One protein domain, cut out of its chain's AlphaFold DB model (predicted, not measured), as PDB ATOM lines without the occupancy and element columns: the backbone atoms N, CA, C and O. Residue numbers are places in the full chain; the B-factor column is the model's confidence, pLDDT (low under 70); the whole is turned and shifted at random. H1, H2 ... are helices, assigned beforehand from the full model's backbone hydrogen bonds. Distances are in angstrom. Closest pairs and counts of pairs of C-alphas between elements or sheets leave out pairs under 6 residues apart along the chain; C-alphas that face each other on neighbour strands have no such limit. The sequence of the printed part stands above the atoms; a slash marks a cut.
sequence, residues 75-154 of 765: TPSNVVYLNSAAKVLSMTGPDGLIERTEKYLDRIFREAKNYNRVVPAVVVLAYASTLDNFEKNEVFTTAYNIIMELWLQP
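Overview. This is residues 75 to 154 of the 765 residues of the protein "BTB domain-containing protein" of Sparganum proliferum (UniProt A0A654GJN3). The longest helix, H2, makes one long side of a small helical bundle; H1 packs along its first half and H4 along its second half, so that H1 and H4 follow one another beside it, while H3 slants across H2 and H4. The bundle is up and down, each helix running against the one before it in the chain, but most of its touching helices cross. The printed part has 80 residues with four named helices, in the order H1, H2, H3, H4, and no named strand; its class is all helix. It is compact, with a radius of gyration of the C-alphas of 12.5 A, yet elongated in outline, spanning 42 by 26 by 16 A.

Arrangement. Start at H2, residues 97 to 115, which is a hub together with H3, residues 118 to 128, each touching three helices. With its residues 97 to 105 alone, H2 touches H1, residues 79 to 88; look at the C-alphas of Ala 86 and Ile 98, the closest, 5.5 A apart. This helical hairpin runs opposite ways at a tilt of 35.3 degrees, only just steep. With residues 105 to 113 alone, H2 touches H4, residues 138 to 152, the same way at a shallow tilt of 5 degrees; their closest C-alphas, Phe 109 and Ala 143, are 7.1 A apart. With residues 108 to 112 alone, H2 touches H3 in a second helical hairpin, at a steep tilt of 41 degrees; the closest C-alphas are Ala 112 and Val 118, 4.6 A apart. H3 and H4 form the third helical hairpin, at a steep tilt of 42 degrees, with the C-alphas of Ala 128 and Phe 140 closest at 5.0 A. Ala 128 is also closest to H1, its C-alpha 5.9 A from that of Val 80, and H1 and H3 touch, the same way at a steep tilt of 41 degrees. H1 and H4 are close but not clearly touching: the closest C-alphas, Val 80 and Val 139, are 7.2 A apart. In H1, H2, H3 and H4 every O i to N i+4 pair is within hydrogen-bond range.

Along the chain. Find C-alpha 97 at (181.929, 124.372, 72.634); from there H2 runs 26.3 A to C-alpha 115. H1 begins at C-alpha 79, (176.369, 129.955, 78.724), and covers 14.1 A. H3 covers 15.1 A, and H4 runs 20.8 A to C-alpha 152 at (151.302, 135.961, 78.824).

Size, cuts and confidence. The two C-alphas farthest apart are those of Leu 89 and Pro 154, at 42.3 A. The printed part has no cut; the link from H2 to H3 is tight, and those from H1 to H2 and from H3 to H4 are short. The mean pLDDT of the printed part is 92.1, and residues 153 to 154 are under 70.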
ATOM      1  N   THR A  75     177.049 127.366  83.125       94.94
ATOM      2  CA  THR A  75     176.052 127.902  84.063       94.94
ATOM      3  C   THR A  75     175.049 128.800  83.329       94.94
ATOM      4  O   THR A  75     175.355 129.300  82.243       94.94
ATOM      5  N   PRO A  76     173.868 129.103  83.906       94.44
ATOM      6  CA  PRO A  76     172.911 130.018  83.276       94.44
ATOM      7  C   PRO A  76     173.463 131.442  83.086       94.44
ATOM      8  O   PRO A  76     172.968 132.167  82.229       94.44
ATOM      9  N   SER A  77     174.482 131.832  83.864       92.19
ATOM     10  CA  SER A  77     175.138 133.143  83.790       92.19
ATOM     11  C   SER A  77     176.289 133.228  82.784       92.19
ATOM     12  O   SER A  77     176.578 134.321  82.309       92.19
ATOM     13  N   ASN A  78     176.940 132.111  82.422       93.94
ATOM     14  CA  ASN A  78     178.057 132.121  81.466       93.94
ATOM     15  C   ASN A  78     177.718 131.529  80.085       93.94
ATOM     16  O   ASN A  78     178.372 131.883  79.106       93.94
ATOM     17  N   VAL A  79     176.682 130.686  79.968       96.69
ATOM     18  CA  VAL A  79     176.369 129.955  78.724       96.69
ATOM     19  C   VAL A  79     176.094 130.872  77.528       96.69
ATOM     20  O   VAL A  79     176.433 130.525  76.400       96.69
ATOM     21  N   VAL A  80     175.530 132.057  77.775       96.06
ATOM     22  CA  VAL A  80     175.260 133.086  76.762       96.06
ATOM     23  C   VAL A  80     176.563 133.566  76.116       96.06
ATOM     24  O   VAL A  80     176.735 133.448  74.902       96.06
ATOM     25  N   TYR A  81     177.494 134.063  76.934       95.19
ATOM     26  CA  TYR A  81     178.785 134.565  76.470       95.19
ATOM     27  C   TYR A  81     179.632 133.442  75.860       95.19
ATOM     28  O   TYR A  81     180.226 133.627  74.801       95.19
ATOM     29  N   LEU A  82     179.610 132.242  76.456       96.50
ATOM     30  CA  LEU A  82     180.285 131.063  75.908       96.50
ATOM     31  C   LEU A  82     179.742 130.653  74.532       96.50
ATOM     32  O   LEU A  82     180.540 130.294  73.672       96.50
ATOM     33  N   ASN A  83     178.424 130.712  74.291       96.25
ATOM     34  CA  ASN A  83     177.859 130.398  72.973       96.25
ATOM     35  C   ASN A  83     178.279 131.436  71.922       96.25
ATOM     36  O   ASN A  83     178.675 131.052  70.823       96.25
ATOM     37  N   SER A  84     178.257 132.727  72.275       94.69
ATOM     38  CA  SER A  84     178.706 133.800  71.378       94.69
ATOM     39  C   SER A  84     180.200 133.665  71.055       94.69
ATOM     40  O   SER A  84     180.576 133.554  69.889       94.69
ATOM     41  N   ALA A  85     181.052 133.531  72.076       94.81
ATOM     42  CA  ALA A  85     182.491 133.325  71.916       94.81
ATOM     43  C   ALA A  85     182.826 132.060  71.106       94.81
ATOM     44  O   ALA A  85     183.694 132.099  70.236       94.81
ATOM     45  N   ALA A  86     182.116 130.950  71.332       95.38
ATOM     46  CA  ALA A  86     182.304 129.712  70.577       95.38
ATOM     47  C   ALA A  86     181.912 129.850  69.096       95.38
ATOM     48  O   ALA A  86     182.571 129.255  68.240       95.38
ATOM     49  N   LYS A  87     180.874 130.642  68.788       94.06
ATOM     50  CA  LYS A  87     180.464 130.980  67.416       94.06
ATOM     51  C   LYS A  87     181.475 131.916  66.739       94.06
ATOM     52  O   LYS A  87     181.871 131.634  65.613       94.06
ATOM     53  N   VAL A  88     181.956 132.955  67.429       92.88
ATOM     54  CA  VAL A  88     182.998 133.883  66.930       92.88
ATOM     55  C   VAL A  88     184.319 133.162  66.641       92.88
ATOM     56  O   VAL A  88     184.949 133.409  65.617       92.88
ATOM     57  N   LEU A  89     184.729 132.241  67.516       94.44
ATOM     58  CA  LEU A  89     185.995 131.510  67.407       94.44
ATOM     59  C   LEU A  89     185.871 130.191  66.617       94.44
ATOM     60  O   LEU A  89     186.787 129.365  66.657       94.44
ATOM     61  N   SER A  90     184.761 129.970  65.902       94.88
ATOM     62  CA  SER A  90     184.483 128.771  65.092       94.88
ATOM     63  C   SER A  90     184.846 127.458  65.805       94.88
ATOM     64  O   SER A  90     185.618 126.638  65.302       94.88
ATOM     65  N   MET A  91     184.318 127.269  67.017       94.69
ATOM     66  CA  MET A  91     184.589 126.110  67.882       94.69
ATOM     67  C   MET A  91     183.620 124.955  67.585       94.69
ATOM     68  O   MET A  91     182.865 124.491  68.446       94.69
ATOM     69  N   THR A  92     183.614 124.562  66.311       90.38
ATOM     70  CA  THR A  92     182.748 123.551  65.697       90.38
ATOM     71  C   THR A  92     183.277 122.124  65.916       90.38
ATOM     72  O   THR A  92     184.349 121.910  66.485       90.38
ATOM     73  N   GLY A  93     182.513 121.127  65.456       85.25
ATOM     74  CA  GLY A  93     182.864 119.707  65.554       85.25
ATOM     75  C   GLY A  93     182.236 118.992  66.760       85.25
ATOM     76  O   GLY A  93     181.625 119.641  67.612       85.25
ATOM     77  N   PRO A  94     182.349 117.651  66.816       80.38
ATOM     78  CA  PRO A  94     181.753 116.842  67.878       80.38
ATOM     79  C   PRO A  94     182.388 117.167  69.231       80.38
ATOM     80  O   PRO A  94     183.608 117.327  69.326       80.38
ATOM     81  N   ASP A  95     181.558 117.267  70.271       83.94
ATOM     82  CA  ASP A  95     181.963 117.736  71.601       83.94
ATOM     83  C   ASP A  95     182.523 119.179  71.612       83.94
ATOM     84  O   ASP A  95     183.125 119.612  72.601       83.94
ATOM     85  N   GLY A  96     182.309 119.943  70.533       92.19
ATOM     86  CA  GLY A  96     182.690 121.350  70.401       92.19
ATOM     87  C   GLY A  96     181.951 122.266  71.381       92.19
ATOM     88  O   GLY A  96     180.882 121.934  71.900       92.19
ATOM     89  N   LEU A  97     182.505 123.454  71.644       95.31
ATOM     90  CA  LEU A  97     181.929 124.372  72.634       95.31
ATOM     91  C   LEU A  97     180.560 124.927  72.190       95.31
ATOM     92  O   LEU A  97     179.696 125.174  73.034       95.31
ATOM     93  N   ILE A  98     180.324 125.034  70.876       95.81
ATOM     94  CA  ILE A  98     179.002 125.357  70.316       95.81
ATOM     95  C   ILE A  98     177.993 124.259  70.695       95.81
ATOM     96  O   ILE A  98     177.016 124.549  71.380       95.81
ATOM     97  N   GLU A  99     178.267 122.988  70.369       95.38
ATOM     98  CA  GLU A  99     177.370 121.859  70.679       95.38
ATOM     99  C   GLU A  99     177.065 121.770  72.185       95.38
ATOM    100  O   GLU A  99     175.911 121.614  72.589       95.38
ATOM    101  N   ARG A 100     178.089 121.923  73.037       95.94
ATOM    102  CA  ARG A 100     177.940 121.873  74.501       95.94
ATOM    103  C   ARG A 100     177.060 122.993  75.051       95.94
ATOM    104  O   ARG A 100     176.243 122.735  75.934       95.94
ATOM    105  N   THR A 101     177.217 124.220  74.549       97.50
ATOM    106  CA  THR A 101     176.417 125.370  75.003       97.50
ATOM    107  C   THR A 101     174.987 125.307  74.474       97.50
ATOM    108  O   THR A 101     174.052 125.524  75.242       97.50
ATOM    109  N   GLU A 102     174.783 124.911  73.217       96.12
ATOM    110  CA  GLU A 102     173.445 124.764  72.630       96.12
ATOM    111  C   GLU A 102     172.657 123.649  73.322       96.12
ATOM    112  O   GLU A 102     171.560 123.903  73.807       96.12
ATOM    113  N   LYS A 103     173.252 122.469  73.530       96.44
ATOM    114  CA  LYS A 103     172.657 121.354  74.298       96.44
ATOM    115  C   LYS A 103     172.281 121.733  75.739       96.44
ATOM    116  O   LYS A 103     171.324 121.190  76.295       96.44
ATOM    117  N   TYR A 104     173.014 122.664  76.352       97.50
ATOM    118  CA  TYR A 104     172.715 123.191  77.686       97.50
ATOM    119  C   TYR A 104     171.529 124.172  77.671       97.50
ATOM    120  O   TYR A 104     170.640 124.075  78.521       97.50
ATOM    121  N   LEU A 105     171.487 125.078  76.689       97.94
ATOM    122  CA  LEU A 105     170.374 126.005  76.461       97.94
ATOM    123  C   LEU A 105     169.076 125.250  76.144       97.94
ATOM    124  O   LEU A 105     168.042 125.510  76.755       97.94
ATOM    125  N   ASP A 106     169.157 124.238  75.283       97.31
ATOM    126  CA  ASP A 106     168.053 123.356  74.897       97.31
ATOM    127  C   ASP A 106     167.445 122.607  76.092       97.31
ATOM    128  O   ASP A 106     166.240 122.344  76.138       97.31
ATOM    129  N   ARG A 107     168.269 122.279  77.099       97.38
ATOM    130  CA  ARG A 107     167.801 121.752  78.384       97.38
ATOM    131  C   ARG A 107     167.076 122.833  79.189       97.38
ATOM    132  O   ARG A 107     165.945 122.590  79.598       97.38
ATOM    133  N   ILE A 108     167.668 124.016  79.376       96.81
ATOM    134  CA  ILE A 108     167.040 125.124  80.126       96.81
ATOM    135  C   ILE A 108     165.674 125.502  79.540       96.81
ATOM    136  O   ILE A 108     164.688 125.590  80.273       96.81
ATOM    137  N   PHE A 109     165.585 125.680  78.223       96.19
ATOM    138  CA  PHE A 109     164.348 126.077  77.550       96.19
ATOM    139  C   PHE A 109     163.261 124.994  77.623       96.19
ATOM    140  O   PHE A 109     162.079 125.304  77.793       96.19
ATOM    141  N   ARG A 110     163.656 123.716  77.581       95.38
ATOM    142  CA  ARG A 110     162.766 122.564  77.781       95.38
ATOM    143  C   ARG A 110     162.294 122.435  79.228       95.38
ATOM    144  O   ARG A 110     161.122 122.155  79.449       95.38
ATOM    145  N   GLU A 111     163.163 122.669  80.210       93.56
ATOM    146  CA  GLU A 111     162.792 122.648  81.630       93.56
ATOM    147  C   GLU A 111     161.873 123.821  82.012       93.56
ATOM    148  O   GLU A 111     160.934 123.635  82.791       93.56
ATOM    149  N   ALA A 112     162.073 125.001  81.416       92.38
ATOM    150  CA  ALA A 112     161.171 126.139  81.569       92.38
ATOM    151  C   ALA A 112     159.765 125.830  81.021       92.38
ATOM    152  O   ALA A 112     158.790 125.988  81.753       92.38
ATOM    153  N   LYS A 113     159.656 125.322  79.780       90.75
ATOM    154  CA  LYS A 113     158.364 124.953  79.167       90.75
ATOM    155  C   LYS A 113     157.663 123.785  79.871       90.75
ATOM    156  O   LYS A 113     156.467 123.862  80.122       90.75
ATOM    157  N   ASN A 114     158.384 122.701  80.171       90.38
ATOM    158  CA  ASN A 114     157.763 121.433  80.575       90.38
ATOM    159  C   ASN A 114     157.606 121.272  82.094       90.38
ATOM    160  O   ASN A 114     156.733 120.527  82.534       90.38
ATOM    161  N   TYR A 115     158.453 121.929  82.894       88.38
ATOM    162  CA  TYR A 115     158.484 121.775  84.357       88.38
ATOM    163  C   TYR A 115     158.336 123.106  85.110       88.38
ATOM    164  O   TYR A 115     158.537 123.145  86.322       88.38
ATOM    165  N   ASN A 116     158.006 124.199  84.407       84.19
ATOM    166  CA  ASN A 116     157.900 125.557  84.956       84.19
ATOM    167  C   ASN A 116     159.172 126.014  85.713       84.19
ATOM    168  O   ASN A 116     159.122 126.841  86.627       84.19
ATOM    169  N   ARG A 117     160.346 125.480  85.340       89.38
ATOM    170  CA  ARG A 117     161.654 125.855  85.909       89.38
ATOM    171  C   ARG A 117     162.171 127.125  85.239       89.38
ATOM    172  O   ARG A 117     163.127 127.111  84.471       89.38
ATOM    173  N   VAL A 118     161.487 128.235  85.504       90.38
ATOM    174  CA  VAL A 118     161.668 129.487  84.757       90.38
ATOM    175  C   VAL A 118     162.923 130.274  85.171       90.38
ATOM    176  O   VAL A 118     163.484 130.990  84.343       90.38
ATOM    177  N   VAL A 119     163.425 130.105  86.402       91.44
ATOM    178  CA  VAL A 119     164.587 130.855  86.931       91.44
ATOM    179  C   VAL A 119     165.825 130.792  86.011       91.44
ATOM    180  O   VAL A 119     166.275 131.861  85.597       91.44
ATOM    181  N   PRO A 120     166.351 129.619  85.588       93.19
ATOM    182  CA  PRO A 120     167.506 129.569  84.683       93.19
ATOM    183  C   PRO A 120     167.257 130.225  83.319       93.19
ATOM    184  O   PRO A 120     168.169 130.826  82.760       93.19
ATOM    185  N   ALA A 121     166.029 130.159  82.792       94.62
ATOM    186  CA  ALA A 121     165.675 130.776  81.514       94.62
ATOM    187  C   ALA A 121     165.553 132.309  81.613       94.62
ATOM    188  O   ALA A 121     165.953 133.004  80.682       94.62
ATOM    189  N   VAL A 122     165.086 132.852  82.747       93.75
ATOM    190  CA  VAL A 122     165.130 134.303  83.020       93.75
ATOM    191  C   VAL A 122     166.569 134.783  83.203       93.75
ATOM    192  O   VAL A 122     166.902 135.865  82.729       93.75
ATOM    193  N   VAL A 123     167.437 133.981  83.829       93.50
ATOM    194  CA  VAL A 123     168.866 134.308  83.946       93.50
ATOM    195  C   VAL A 123     169.526 134.342  82.564       93.50
ATOM    196  O   VAL A 123     170.117 135.361  82.212       93.50
ATOM    197  N   VAL A 124     169.336 133.307  81.737       95.50
ATOM    198  CA  VAL A 124     169.801 133.294  80.337       95.50
ATOM    199  C   VAL A 124     169.262 134.496  79.554       95.50
ATOM    200  O   VAL A 124     170.029 135.146  78.855       95.50
ATOM    201  N   LEU A 125     167.980 134.848  79.699       95.62
ATOM    202  CA  LEU A 125     167.389 136.020  79.042       95.62
ATOM    203  C   LEU A 125     168.029 137.344  79.502       95.62
ATOM    204  O   LEU A 125     168.293 138.221  78.679       95.62
ATOM    205  N   ALA A 126     168.300 137.491  80.801       93.31
ATOM    206  CA  ALA A 126     168.909 138.691  81.364       93.31
ATOM    207  C   ALA A 126     170.353 138.880  80.865       93.31
ATOM    208  O   ALA A 126     170.664 139.953  80.347       93.31
ATOM    209  N   TYR A 127     171.195 137.840  80.919       92.94
ATOM    210  CA  TYR A 127     172.550 137.889  80.350       92.94
ATOM    211  C   TYR A 127     172.533 138.009  78.818       92.94
ATOM    212  O   TYR A 127     173.347 138.726  78.256       92.94
ATOM    213  N   ALA A 128     171.565 137.414  78.114       94.75
ATOM    214  CA  ALA A 128     171.435 137.608  76.668       94.75
ATOM    215  C   ALA A 128     171.074 139.055  76.292       94.75
ATOM    216  O   ALA A 128     171.379 139.477  75.184       94.75
ATOM    217  N   SER A 129     170.482 139.835  77.207       93.25
ATOM    218  CA  SER A 129     170.184 141.259  76.990       93.25
ATOM    219  C   SER A 129     171.339 142.230  77.277       93.25
ATOM    220  O   SER A 129     171.191 143.431  77.039       93.25
ATOM    221  N   THR A 130     172.485 141.749  77.780       90.69
ATOM    222  CA  THR A 130     173.697 142.583  77.919       90.69
ATOM    223  C   THR A 130     174.506 142.649  76.621       90.69
ATOM    224  O   THR A 130     175.240 143.618  76.438       90.69
ATOM    225  N   LEU A 131     174.330 141.665  75.727       90.62
ATOM    226  CA  LEU A 131     175.020 141.534  74.441       90.62
ATOM    227  C   LEU A 131     174.789 142.735  73.516       90.62
ATOM    228  O   LEU A 131     173.685 143.291  73.441       90.62
ATOM    229  N   ASP A 132     175.796 143.061  72.708       84.88
ATOM    230  CA  ASP A 132     175.614 144.014  71.620       84.88
ATOM    231  C   ASP A 132     174.671 143.450  70.548       84.88
ATOM    232  O   ASP A 132     174.729 142.284  70.161       84.88
ATOM    233  N   ASN A 133     173.761 144.295  70.054       86.31
ATOM    234  CA  ASN A 133     172.686 143.900  69.133       86.31
ATOM    235  C   ASN A 133     171.810 142.720  69.634       86.31
ATOM    236  O   ASN A 133     171.273 141.986  68.801       86.31
ATOM    237  N   PHE A 134     171.612 142.551  70.952       92.00
ATOM    238  CA  PHE A 134     170.880 141.413  71.543       92.00
ATOM    239  C   PHE A 134     169.546 141.046  70.862       92.00
ATOM    240  O   PHE A 134     169.239 139.865  70.739       92.00
ATOM    241  N   GLU A 135     168.779 142.016  70.344       91.12
ATOM    242  CA  GLU A 135     167.523 141.768  69.609       91.12
ATOM    243  C   GLU A 135     167.676 140.875  68.358       91.12
ATOM    244  O   GLU A 135     166.682 140.348  67.868       91.12
ATOM    245  N   LYS A 136     168.899 140.699  67.836       89.88
ATOM    246  CA  LYS A 136     169.224 139.808  66.706       89.88
ATOM    247  C   LYS A 136     169.804 138.459  67.144       89.88
ATOM    248  O   LYS A 136     170.010 137.591  66.300       89.88
ATOM    249  N   ASN A 137     170.124 138.283  68.425       94.00
ATOM    250  CA  ASN A 137     170.768 137.073  68.924       94.00
ATOM    251  C   ASN A 137     169.748 135.922  69.044       94.00
ATOM    252  O   ASN A 137     168.635 136.100  69.546       94.00
ATOM    253  N   GLU A 138     170.128 134.727  68.590       94.25
ATOM    254  CA  GLU A 138     169.263 133.537  68.561       94.25
ATOM    255  C   GLU A 138     168.865 133.072  69.970       94.25
ATOM    256  O   GLU A 138     167.706 132.726  70.215       94.25
ATOM    257  N   VAL A 139     169.815 133.109  70.912       95.88
ATOM    258  CA  VAL A 139     169.617 132.719  72.315       95.88
ATOM    259  C   VAL A 139     168.714 133.730  73.013       95.88
ATOM    260  O   VAL A 139     167.766 133.322  73.685       95.88
ATOM    261  N   PHE A 140     168.942 135.031  72.792       96.25
ATOM    262  CA  PHE A 140     168.048 136.087  73.276       96.25
ATOM    263  C   PHE A 140     166.626 135.897  72.742       96.25
ATOM    264  O   PHE A 140     165.683 135.829  73.523       96.25
ATOM    265  N   THR A 141     166.470 135.767  71.423       95.75
ATOM    266  CA  THR A 141     165.161 135.662  70.759       95.75
ATOM    267  C   THR A 141     164.394 134.430  71.236       95.75
ATOM    268  O   THR A 141     163.202 134.512  71.537       95.75
ATOM    269  N   THR A 142     165.082 133.294  71.375       96.12
ATOM    270  CA  THR A 142     164.500 132.052  71.898       96.12
ATOM    271  C   THR A 142     164.080 132.212  73.356       96.12
ATOM    272  O   THR A 142     162.928 131.942  73.690       96.12
ATOM    273  N   ALA A 143     164.967 132.714  74.222       96.50
ATOM    274  CA  ALA A 143     164.657 132.934  75.632       96.50
ATOM    275  C   ALA A 143     163.499 133.931  75.811       96.50
ATOM    276  O   ALA A 143     162.578 133.673  76.581       96.50
ATOM    277  N   TYR A 144     163.502 135.034  75.060       95.00
ATOM    278  CA  TYR A 144     162.484 136.078  75.116       95.00
ATOM    279  C   TYR A 144     161.111 135.534  74.732       95.00
ATOM    280  O   TYR A 144     160.172 135.652  75.514       95.00
ATOM    281  N   ASN A 145     161.011 134.855  73.586       93.06
ATOM    282  CA  ASN A 145     159.754 134.268  73.128       93.06
ATOM    283  C   ASN A 145     159.200 133.246  74.130       93.06
ATOM    284  O   ASN A 145     157.998 133.236  74.371       93.06
ATOM    285  N   ILE A 146     160.055 132.431  74.760       93.12
ATOM    286  CA  ILE A 146     159.631 131.430  75.753       93.12
ATOM    287  C   ILE A 146     159.188 132.082  77.068       93.12
ATOM    288  O   ILE A 146     158.182 131.673  77.644       93.12
ATOM    289  N   ILE A 147     159.904 133.099  77.553       93.06
ATOM    290  CA  ILE A 147     159.530 133.800  78.787       93.06
ATOM    291  C   ILE A 147     158.270 134.649  78.582       93.06
ATOM    292  O   ILE A 147     157.415 134.658  79.462       93.06
ATOM    293  N   MET A 148     158.109 135.308  77.431       90.19
ATOM    294  CA  MET A 148     156.872 136.015  77.087       90.19
ATOM    295  C   MET A 148     155.708 135.033  76.892       90.19
ATOM    296  O   MET A 148     154.642 135.262  77.448       90.19
ATOM    297  N   GLU A 149     155.903 133.901  76.208       87.75
ATOM    298  CA  GLU A 149     154.890 132.838  76.113       87.75
ATOM    299  C   GLU A 149     154.440 132.372  77.505       87.75
ATOM    300  O   GLU A 149     153.252 132.411  77.799       87.75
ATOM    301  N   LEU A 150     155.364 132.000  78.394       89.12
ATOM    302  CA  LEU A 150     155.020 131.536  79.744       89.12
ATOM    303  C   LEU A 150     154.421 132.642  80.635       89.12
ATOM    304  O   LEU A 150     153.649 132.339  81.540       89.12
ATOM    305  N   TRP A 151     154.758 133.914  80.396       86.81
ATOM    306  CA  TRP A 151     154.250 135.048  81.174       86.81
ATOM    307  C   TRP A 151     152.865 135.531  80.729       86.81
ATOM    308  O   TRP A 151     152.102 135.972  81.583       86.81
ATOM    309  N   LEU A 152     152.544 135.451  79.432       79.50
ATOM    310  CA  LEU A 152     151.302 135.961  78.824       79.50
ATOM    311  C   LEU A 152     150.143 134.944  78.801       79.50
ATOM    312  O   LEU A 152     149.049 135.268  78.332       79.50
ATOM    313  N   GLN A 153     150.373 133.701  79.233       68.56
ATOM    314  CA  GLN A 153     149.355 132.650  79.206       68.56
ATOM    315  C   GLN A 153     148.387 132.778  80.397       68.56
ATOM    316  O   GLN A 153     148.830 132.712  81.548       68.56
ATOM    317  N   PRO A 154     147.060 132.861  80.165       52.81
ATOM    318  CA  PRO A 154     146.085 132.766  81.244       52.81
ATOM    319  C   PRO A 154     146.208 131.382  81.891       52.81
ATOM    320  O   PRO A 154     146.153 130.358  81.206       52.81
TER     321      PRO A 154